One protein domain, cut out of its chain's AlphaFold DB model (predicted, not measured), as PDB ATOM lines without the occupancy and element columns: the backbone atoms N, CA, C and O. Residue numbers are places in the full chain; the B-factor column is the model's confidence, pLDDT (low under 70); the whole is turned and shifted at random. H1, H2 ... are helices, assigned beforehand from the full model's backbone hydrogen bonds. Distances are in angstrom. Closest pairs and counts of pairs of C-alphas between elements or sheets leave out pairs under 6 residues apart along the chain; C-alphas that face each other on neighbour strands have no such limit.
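Overview. This is residues 56 to 122 of the 170 residues of an uncharacterized protein of Campylobacter concisus (UniProt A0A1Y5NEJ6). One long helix, H1, sticks out with residues 56 to 69 from a small head in which H3 and H4 pack on H2. The 67 printed residues have four named helices, H1 to H4 in order, and no named strand: all helix. The whole is only just compact, close to loose, with a radius of gyration of the C-alphas of 12.6 A, and flat, spanning 38 by 31 by 16 A.

Along the chain. Find C-alpha 56 at (-23.698, 27.078, -6.547); from there H1, residues 56 to 80, runs 37.0 A. H2, residues 86 to 99, runs 20.2 A; H3 is residues 103 to 107, 6.0 A. H4, residues 110 to 120, runs 15.6 A to C-alpha 120 at (-24.595, 51.007, -33.992).

Arrangement. H1 only just touches the hub, H2, with 3 pairs of C-alphas within 8 A; the closest are Glu 74 and Met 86, 5.9 A. H2 touches H3, closest at C-alphas 97 and 103, 4.7 A. H2 touches H4 about perpendicular, 83 degrees, closest at C-alphas 89 and 117, 6.1 A. O i to N i+4 pairs are within hydrogen-bond range throughout H3 and H4, in 19 of 21 in H1 and 9 of 10 in H2.

Size, cuts and confidence. The farthest C-alphas, Glu 56 and His 122, are 38.5 A apart. The printed part has no cut, its three links are tight, and no printed residue is under 70 in pLDDT.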
ATOM      1  N   GLU A  56     -22.941  27.197  -5.306       78.19
ATOM      2  CA  GLU A  56     -23.698  27.078  -6.547       78.19
ATOM      3  C   GLU A  56     -24.932  27.989  -6.546       78.19
ATOM      4  O   GLU A  56     -25.135  28.745  -7.491       78.19
ATOM      5  N   GLU A  57     -25.713  27.988  -5.465       82.56
ATOM      6  CA  GLU A  57     -26.913  28.825  -5.339       82.56
ATOM      7  C   GLU A  57     -26.553  30.314  -5.287       82.56
ATOM      8  O   GLU A  57     -27.259  31.149  -5.844       82.56
ATOM      9  N   TYR A  58     -25.427  30.668  -4.662       81.94
ATOM     10  CA  TYR A  58     -24.924  32.038  -4.648       81.94
ATOM     11  C   TYR A  58     -24.516  32.496  -6.051       81.94
ATOM     12  O   TYR A  58     -24.845  33.613  -6.449       81.94
ATOM     13  N   ALA A  59     -23.828  31.645  -6.820       83.06
ATOM     14  CA  ALA A  59     -23.476  31.952  -8.206       83.06
ATOM     15  C   ALA A  59     -24.727  32.141  -9.075       83.06
ATOM     16  O   ALA A  59     -24.783  33.073  -9.881       83.06
ATOM     17  N   ASP A  60     -25.742  31.303  -8.874       84.88
ATOM     18  CA  ASP A  60     -26.999  31.390  -9.610       84.88
ATOM     19  C   ASP A  60     -27.802  32.638  -9.218       84.88
ATOM     20  O   ASP A  60     -28.278  33.375 -10.080       84.88
ATOM     21  N   PHE A  61     -27.842  32.981  -7.928       85.44
ATOM     22  CA  PHE A  61     -28.452  34.221  -7.450       85.44
ATOM     23  C   PHE A  61     -27.761  35.463  -8.026       85.44
ATOM     24  O   PHE A  61     -28.428  36.423  -8.415       85.44
ATOM     25  N   GLN A  62     -26.428  35.453  -8.137       85.19
ATOM     26  CA  GLN A  62     -25.690  36.540  -8.787       85.19
ATOM     27  C   GLN A  62     -26.044  36.659 -10.272       85.19
ATOM     28  O   GLN A  62     -26.276  37.775 -10.740       85.19
ATOM     29  N   ARG A  63     -26.149  35.539 -10.999       85.94
ATOM     30  CA  ARG A  63     -26.596  35.531 -12.401       85.94
ATOM     31  C   ARG A  63     -28.021  36.050 -12.542       85.94
ATOM     32  O   ARG A  63     -28.268  36.903 -13.389       85.94
ATOM     33  N   MET A  64     -28.937  35.595 -11.688       86.62
ATOM     34  CA  MET A  64     -30.322  36.062 -11.687       86.62
ATOM     35  C   MET A  64     -30.390  37.566 -11.420       86.62
ATOM     36  O   MET A  64     -31.115  38.281 -12.106       86.62
ATOM     37  N   ARG A  65     -29.593  38.073 -10.472       87.38
ATOM     38  CA  ARG A  65     -29.516  39.505 -10.171       87.38
ATOM     39  C   ARG A  65     -28.980  40.311 -11.353       87.38
ATOM     40  O   ARG A  65     -29.533  41.363 -11.652       87.38
ATOM     41  N   GLN A  66     -27.939  39.826 -12.028       85.25
ATOM     42  CA  GLN A  66     -27.407  40.470 -13.233       85.25
ATOM     43  C   GLN A  66     -28.440  40.481 -14.364       85.25
ATOM     44  O   GLN A  66     -28.683  41.528 -14.958       85.25
ATOM     45  N   ALA A  67     -29.105  39.353 -14.617       84.75
ATOM     46  CA  ALA A  67     -30.155  39.258 -15.627       84.75
ATOM     47  C   ALA A  67     -31.337  40.188 -15.312       84.75
ATOM     48  O   ALA A  67     -31.823  40.893 -16.195       84.75
ATOM     49  N   ALA A  68     -31.761  40.251 -14.047       86.94
ATOM     50  CA  ALA A  68     -32.809  41.161 -13.599       86.94
ATOM     51  C   ALA A  68     -32.399  42.632 -13.770       86.94
ATOM     52  O   ALA A  68     -33.201  43.437 -14.239       86.94
ATOM     53  N   GLN A  69     -31.147  42.979 -13.454       87.00
ATOM     54  CA  GLN A  69     -30.621  44.330 -13.641       87.00
ATOM     55  C   GLN A  69     -30.603  44.732 -15.122       87.00
ATOM     56  O   GLN A  69     -31.023  45.838 -15.456       87.00
ATOM     57  N   LEU A  70     -30.156  43.839 -16.010       86.00
ATOM     58  CA  LEU A  70     -30.177  44.078 -17.456       86.00
ATOM     59  C   LEU A  70     -31.607  44.204 -17.988       86.00
ATOM     60  O   LEU A  70     -31.884  45.103 -18.774       86.00
ATOM     61  N   SER A  71     -32.533  43.366 -17.521       88.12
ATOM     62  CA  SER A  71     -33.940  43.423 -17.930       88.12
ATOM     63  C   SER A  71     -34.626  44.717 -17.479       88.12
ATOM     64  O   SER A  71     -35.348  45.344 -18.254       88.12
ATOM     65  N   GLN A  72     -34.365  45.167 -16.249       90.38
ATOM     66  CA  GLN A  72     -34.873  46.449 -15.764       90.38
ATOM     67  C   GLN A  72     -34.310  47.613 -16.587       90.38
ATOM     68  O   GLN A  72     -35.051  48.504 -16.994       90.38
ATOM     69  N   MET A  73     -33.013  47.568 -16.884       88.56
ATOM     70  CA  MET A  73     -32.348  48.563 -17.715       88.56
ATOM     71  C   MET A  73     -32.923  48.603 -19.138       88.56
ATOM     72  O   MET A  73     -33.166  49.681 -19.669       88.56
ATOM     73  N   GLU A  74     -33.193  47.445 -19.745       89.81
ATOM     74  CA  GLU A  74     -33.856  47.351 -21.049       89.81
ATOM     75  C   GLU A  74     -35.237  48.014 -21.025       89.81
ATOM     76  O   GLU A  74     -35.568  48.793 -21.920       89.81
ATOM     77  N   ALA A  75     -36.038  47.741 -19.992       92.44
ATOM     78  CA  ALA A  75     -37.355  48.348 -19.838       92.44
ATOM     79  C   ALA A  75     -37.277  49.877 -19.692       92.44
ATOM     80  O   ALA A  75     -38.130  50.587 -20.227       92.44
ATOM     81  N   ASP A  76     -36.258  50.388 -19.000       92.56
ATOM     82  CA  ASP A  76     -36.020  51.825 -18.874       92.56
ATOM     83  C   ASP A  76     -35.581  52.452 -20.202       92.56
ATOM     84  O   ASP A  76     -36.150  53.466 -20.606       92.56
ATOM     85  N   PHE A  77     -34.658  51.824 -20.936       91.44
ATOM     86  CA  PHE A  77     -34.247  52.309 -22.255       91.44
ATOM     87  C   PHE A  77     -35.384  52.289 -23.267       91.44
ATOM     88  O   PHE A  77     -35.513  53.235 -24.041       91.44
ATOM     89  N   ARG A  78     -36.265  51.285 -23.222       92.94
ATOM     90  CA  ARG A  78     -37.434  51.205 -24.108       92.94
ATOM     91  C   ARG A  78     -38.426  52.355 -23.956       92.94
ATOM     92  O   ARG A  78     -39.183  52.615 -24.888       92.94
ATOM     93  N   LYS A  79     -38.420  53.072 -22.826       94.06
ATOM     94  CA  LYS A  79     -39.236  54.289 -22.648       94.06
ATOM     95  C   LYS A  79     -38.758  55.430 -23.547       94.06
ATOM     96  O   LYS A  79     -39.585  56.194 -24.036       94.06
ATOM     97  N   SER A  80     -37.446  55.534 -23.756       90.75
ATOM     98  CA  SER A  80     -36.817  56.562 -24.598       90.75
ATOM     99  C   SER A  80     -36.608  56.088 -26.038       90.75
ATOM    100  O   SER A  80     -36.734  56.873 -26.974       90.75
ATOM    101  N   TYR A  81     -36.318  54.799 -26.214       90.81
ATOM    102  CA  TYR A  81     -35.947  54.162 -27.475       90.81
ATOM    103  C   TYR A  81     -36.810  52.906 -27.695       90.81
ATOM    104  O   TYR A  81     -36.440  51.816 -27.257       90.81
ATOM    105  N   PRO A  82     -37.983  53.017 -28.342       90.50
ATOM    106  CA  PRO A  82     -38.936  51.905 -28.457       90.50
ATOM    107  C   PRO A  82     -38.391  50.663 -29.182       90.50
ATOM    108  O   PRO A  82     -38.852  49.551 -28.942       90.50
ATOM    109  N   ASP A  83     -37.415  50.852 -30.066       89.50
ATOM    110  CA  ASP A  83     -36.716  49.830 -30.851       89.50
ATOM    111  C   ASP A  83     -35.490  49.234 -30.136       89.50
ATOM    112  O   ASP A  83     -34.770  48.419 -30.715       89.50
ATOM    113  N   PHE A  84     -35.239  49.626 -28.884       91.62
ATOM    114  CA  PHE A  84     -34.104  49.147 -28.107       91.62
ATOM    115  C   PHE A  84     -34.192  47.641 -27.820       91.62
ATOM    116  O   PHE A  84     -35.209  47.119 -27.342       91.62
ATOM    117  N   ASP A  85     -33.080  46.955 -28.082       90.56
ATOM    118  CA  ASP A  85     -32.912  45.514 -27.922       90.56
ATOM    119  C   ASP A  85     -31.591  45.229 -27.197       90.56
ATOM    120  O   ASP A  85     -30.500  45.355 -27.762       90.56
ATOM    121  N   MET A  86     -31.704  44.849 -25.922       89.88
ATOM    122  CA  MET A  86     -30.555  44.588 -25.055       89.88
ATOM    123  C   MET A  86     -29.709  43.410 -25.551       89.88
ATOM    124  O   MET A  86     -28.488  43.428 -25.384       89.88
ATOM    125  N   GLN A  87     -30.321  42.403 -26.182       90.88
ATOM    126  CA  GLN A  87     -29.594  41.231 -26.671       90.88
ATOM    127  C   GLN A  87     -28.661  41.630 -27.810       90.88
ATOM    128  O   GLN A  87     -27.458  41.399 -27.722       90.88
ATOM    129  N   LYS A  88     -29.175  42.362 -28.806       92.44
ATOM    130  CA  LYS A  88     -28.371  42.849 -29.942       92.44
ATOM    131  C   LYS A  88     -27.206  43.734 -29.509       92.44
ATOM    132  O   LYS A  88     -26.120  43.667 -30.085       92.44
ATOM    133  N   ILE A  89     -27.423  44.573 -28.500       92.19
ATOM    134  CA  ILE A  89     -26.376  45.445 -27.961       92.19
ATOM    135  C   ILE A  89     -25.313  44.622 -27.233       92.19
ATOM    136  O   ILE A  89     -24.123  44.838 -27.458       92.19
ATOM    137  N   THR A  90     -25.731  43.666 -26.402       91.81
ATOM    138  CA  THR A  90     -24.815  42.776 -25.676       91.81
ATOM    139  C   THR A  90     -23.981  41.932 -26.641       91.81
ATOM    140  O   THR A  90     -22.765  41.859 -26.482       91.81
ATOM    141  N   ASP A  91     -24.593  41.393 -27.698       93.12
ATOM    142  CA  ASP A  91     -23.893  40.662 -28.760       93.12
ATOM    143  C   ASP A  91     -22.855  41.549 -29.457       93.12
ATOM    144  O   ASP A  91     -21.722  41.130 -29.707       93.12
ATOM    145  N   LYS A  92     -23.200  42.817 -29.721       93.62
ATOM    146  CA  LYS A  92     -22.257  43.763 -30.323       93.62
ATOM    147  C   LYS A  92     -21.083  44.079 -29.404       93.62
ATOM    148  O   LYS A  92     -19.958  44.223 -29.881       93.62
ATOM    149  N   ILE A  93     -21.338  44.200 -28.104       92.81
ATOM    150  CA  ILE A  93     -20.297  44.389 -27.092       92.81
ATOM    151  C   ILE A  93     -19.369  43.172 -27.059       92.81
ATOM    152  O   ILE A  93     -18.154  43.357 -27.036       92.81
ATOM    153  N   LEU A  94     -19.910  41.952 -27.133       94.00
ATOM    154  CA  LEU A  94     -19.113  40.727 -27.179       94.00
ATOM    155  C   LEU A  94     -18.229  40.669 -28.435       94.00
ATOM    156  O   LEU A  94     -17.035  40.422 -28.324       94.00
ATOM    157  N   GLU A  95     -18.764  41.011 -29.612       93.12
ATOM    158  CA  GLU A  95     -17.978  41.107 -30.856       93.12
ATOM    159  C   GLU A  95     -16.829  42.133 -30.739       93.12
ATOM    160  O   GLU A  95     -15.749  41.973 -31.318       93.12
ATOM    161  N   MET A  96     -17.053  43.229 -30.009       91.62
ATOM    162  CA  MET A  96     -16.016  44.225 -29.739       91.62
ATOM    163  C   MET A  96     -14.981  43.722 -28.729       91.62
ATOM    164  O   MET A  96     -13.802  44.034 -28.891       91.62
ATOM    165  N   ASP A  97     -15.404  42.953 -27.727       92.56
ATOM    166  CA  ASP A  97     -14.536  42.340 -26.721       92.56
ATOM    167  C   ASP A  97     -13.638  41.250 -27.316       92.56
ATOM    168  O   ASP A  97     -12.444  41.212 -27.029       92.56
ATOM    169  N   GLU A  98     -14.157  40.449 -28.251       93.25
ATOM    170  CA  GLU A  98     -13.362  39.485 -29.022       93.25
ATOM    171  C   GLU A  98     -12.214  40.161 -29.786       93.25
ATOM    172  O   GLU A  98     -11.125  39.602 -29.923       93.25
ATOM    173  N   LYS A  99     -12.444  41.384 -30.276       94.19
ATOM    174  CA  LYS A  99     -11.429  42.186 -30.977       94.19
ATOM    175  C   LYS A  99     -10.497  42.913 -30.011       94.19
ATOM    176  O   LYS A  99      -9.329  43.110 -30.334       94.19
ATOM    177  N   ASN A 100     -11.018  43.350 -28.867       91.00
ATOM    178  CA  ASN A 100     -10.311  44.139 -27.865       91.00
ATOM    179  C   ASN A 100     -10.702  43.653 -26.459       91.00
ATOM    180  O   ASN A 100     -11.686  44.154 -25.905       91.00
ATOM    181  N   PRO A 101      -9.939  42.721 -25.866       91.44
ATOM    182  CA  PRO A 101     -10.301  42.125 -24.585       91.44
ATOM    183  C   PRO A 101     -10.386  43.183 -23.479       91.44
ATOM    184  O   PRO A 101      -9.504  44.035 -23.348       91.44
ATOM    185  N   GLY A 102     -11.448  43.118 -22.676       88.38
ATOM    186  CA  GLY A 102     -11.775  44.087 -21.625       88.38
ATOM    187  C   GLY A 102     -12.751  45.181 -22.073       88.38
ATOM    188  O   GLY A 102     -13.160  46.014 -21.263       88.38
ATOM    189  N   THR A 103     -13.162  45.179 -23.343       90.44
ATOM    190  CA  THR A 103     -14.209  46.079 -23.846       90.44
ATOM    191  C   THR A 103     -15.579  45.687 -23.302       90.44
ATOM    192  O   THR A 103     -16.399  46.568 -23.047       90.44
ATOM    193  N   GLY A 104     -15.807  44.390 -23.074       89.88
ATOM    194  CA  GLY A 104     -17.033  43.861 -22.485       89.88
ATOM    195  C   GLY A 104     -17.358  44.533 -21.156       89.88
ATOM    196  O   GLY A 104     -18.393  45.183 -21.026       89.88
ATOM    197  N   ASP A 105     -16.425  44.477 -20.210       88.62
ATOM    198  CA  ASP A 105     -16.600  45.047 -18.869       88.62
ATOM    199  C   ASP A 105     -16.762  46.576 -18.881       88.62
ATOM    200  O   ASP A 105     -17.496  47.136 -18.065       88.62
ATOM    201  N   ALA A 106     -16.105  47.269 -19.814       90.44
ATOM    202  CA  ALA A 106     -16.220  48.720 -19.940       90.44
ATOM    203  C   ALA A 106     -17.581  49.153 -20.516       90.44
ATOM    204  O   ALA A 106     -18.138  50.179 -20.112       90.44
ATOM    205  N   LEU A 107     -18.114  48.386 -21.473       91.06
ATOM    206  CA  LEU A 107     -19.327  48.740 -22.208       91.06
ATOM    207  C   LEU A 107     -20.600  48.119 -21.636       91.06
ATOM    208  O   LEU A 107     -21.667  48.672 -21.885       91.06
ATOM    209  N   LEU A 108     -20.522  47.062 -20.823       89.94
ATOM    210  CA  LEU A 108     -21.671  46.462 -20.129       89.94
ATOM    211  C   LEU A 108     -22.099  47.279 -18.892       89.94
ATOM    212  O   LEU A 108     -22.403  46.762 -17.819       89.94
ATOM    213  N   THR A 109     -22.109  48.598 -19.048       90.81
ATOM    214  CA  THR A 109     -22.587  49.587 -18.080       90.81
ATOM    215  C   THR A 109     -23.761  50.343 -18.704       90.81
ATOM    216  O   THR A 109     -23.846  50.388 -19.928       90.81
ATOM    217  N   PRO A 110     -24.656  50.985 -17.927       88.62
ATOM    218  CA  PRO A 110     -25.805  51.697 -18.498       88.62
ATOM    219  C   PRO A 110     -25.410  52.691 -19.601       88.62
ATOM    220  O   PRO A 110     -25.965  52.675 -20.694       88.62
ATOM    221  N   VAL A 111     -24.377  53.499 -19.343       91.00
ATOM    222  CA  VAL A 111     -23.865  54.490 -20.301       91.00
ATOM    223  C   VAL A 111     -23.172  53.817 -21.491       91.00
ATOM    224  O   VAL A 111     -23.296  54.276 -22.624       91.00
ATOM    225  N   GLY A 112     -22.435  52.727 -21.261       91.94
ATOM    226  CA  GLY A 112     -21.789  51.964 -22.331       91.94
ATOM    227  C   GLY A 112     -22.804  51.335 -23.288       91.94
ATOM    228  O   GLY A 112     -22.684  51.501 -24.501       91.94
ATOM    229  N   ILE A 113     -23.837  50.702 -22.738       92.44
ATOM    230  CA  ILE A 113     -24.947  50.079 -23.463       92.44
ATOM    231  C   ILE A 113     -25.678  51.120 -24.313       92.44
ATOM    232  O   ILE A 113     -25.874  50.904 -25.510       92.44
ATOM    233  N   GLU A 114     -26.015  52.279 -23.739       91.50
ATOM    234  CA  GLU A 114     -26.639  53.371 -24.492       91.50
ATOM    235  C   GLU A 114     -25.739  53.858 -25.631       91.50
ATOM    236  O   GLU A 114     -26.191  53.993 -26.765       91.50
ATOM    237  N   ASN A 115     -24.446  54.066 -25.375       92.50
ATOM    238  CA  ASN A 115     -23.511  54.516 -26.405       92.50
ATOM    239  C   ASN A 115     -23.382  53.514 -27.560       92.50
ATOM    240  O   ASN A 115     -23.293  53.920 -28.720       92.50
ATOM    241  N   VAL A 116     -23.369  52.212 -27.267       92.50
ATOM    242  CA  VAL A 116     -23.342  51.166 -28.299       92.50
ATOM    243  C   VAL A 116     -24.646  51.177 -29.088       92.50
ATOM    244  O   VAL A 116     -24.600  51.165 -30.320       92.50
ATOM    245  N   TYR A 117     -25.792  51.275 -28.411       92.94
ATOM    246  CA  TYR A 117     -27.086  51.428 -29.066       92.94
ATOM    247  C   TYR A 117     -27.098  52.639 -30.004       92.94
ATOM    248  O   TYR A 117     -27.312  52.483 -31.203       92.94
ATOM    249  N   LEU A 118     -26.763  53.828 -29.504       91.81
ATOM    250  CA  LEU A 118     -26.755  55.065 -30.284       91.81
ATOM    251  C   LEU A 118     -25.795  55.012 -31.477       91.81
ATOM    252  O   LEU A 118     -26.105  55.515 -32.555       91.81
ATOM    253  N   LYS A 119     -24.630  54.383 -31.311       91.38
ATOM    254  CA  LYS A 119     -23.598  54.319 -32.352       91.38
ATOM    255  C   LYS A 119     -23.902  53.295 -33.445       91.38
ATOM    256  O   LYS A 119     -23.565  53.524 -34.611       91.38
ATOM    257  N   PHE A 120     -24.473  52.148 -33.083       89.38
ATOM    258  CA  PHE A 120     -24.595  51.007 -33.992       89.38
ATOM    259  C   PHE A 120     -26.030  50.681 -34.405       89.38
ATOM    260  O   PHE A 120     -26.196  50.120 -35.485       89.38
ATOM    261  N   PHE A 121     -27.034  51.061 -33.616       89.75
ATOM    262  CA  PHE A 121     -28.420  50.616 -33.791       89.75
ATOM    263  C   PHE A 121     -29.426  51.770 -33.923       89.75
ATOM    264  O   PHE A 121     -30.351  51.676 -34.724       89.75
ATOM    265  N   HIS A 122     -29.239  52.887 -33.217       86.00
ATOM    266  CA  HIS A 122     -30.182  54.004 -33.253       86.00
ATOM    267  C   HIS A 122     -30.280  54.639 -34.643       86.00
ATOM    268  O   HIS A 122     -29.270  54.948 -35.279       86.00
TER     269      HIS A 122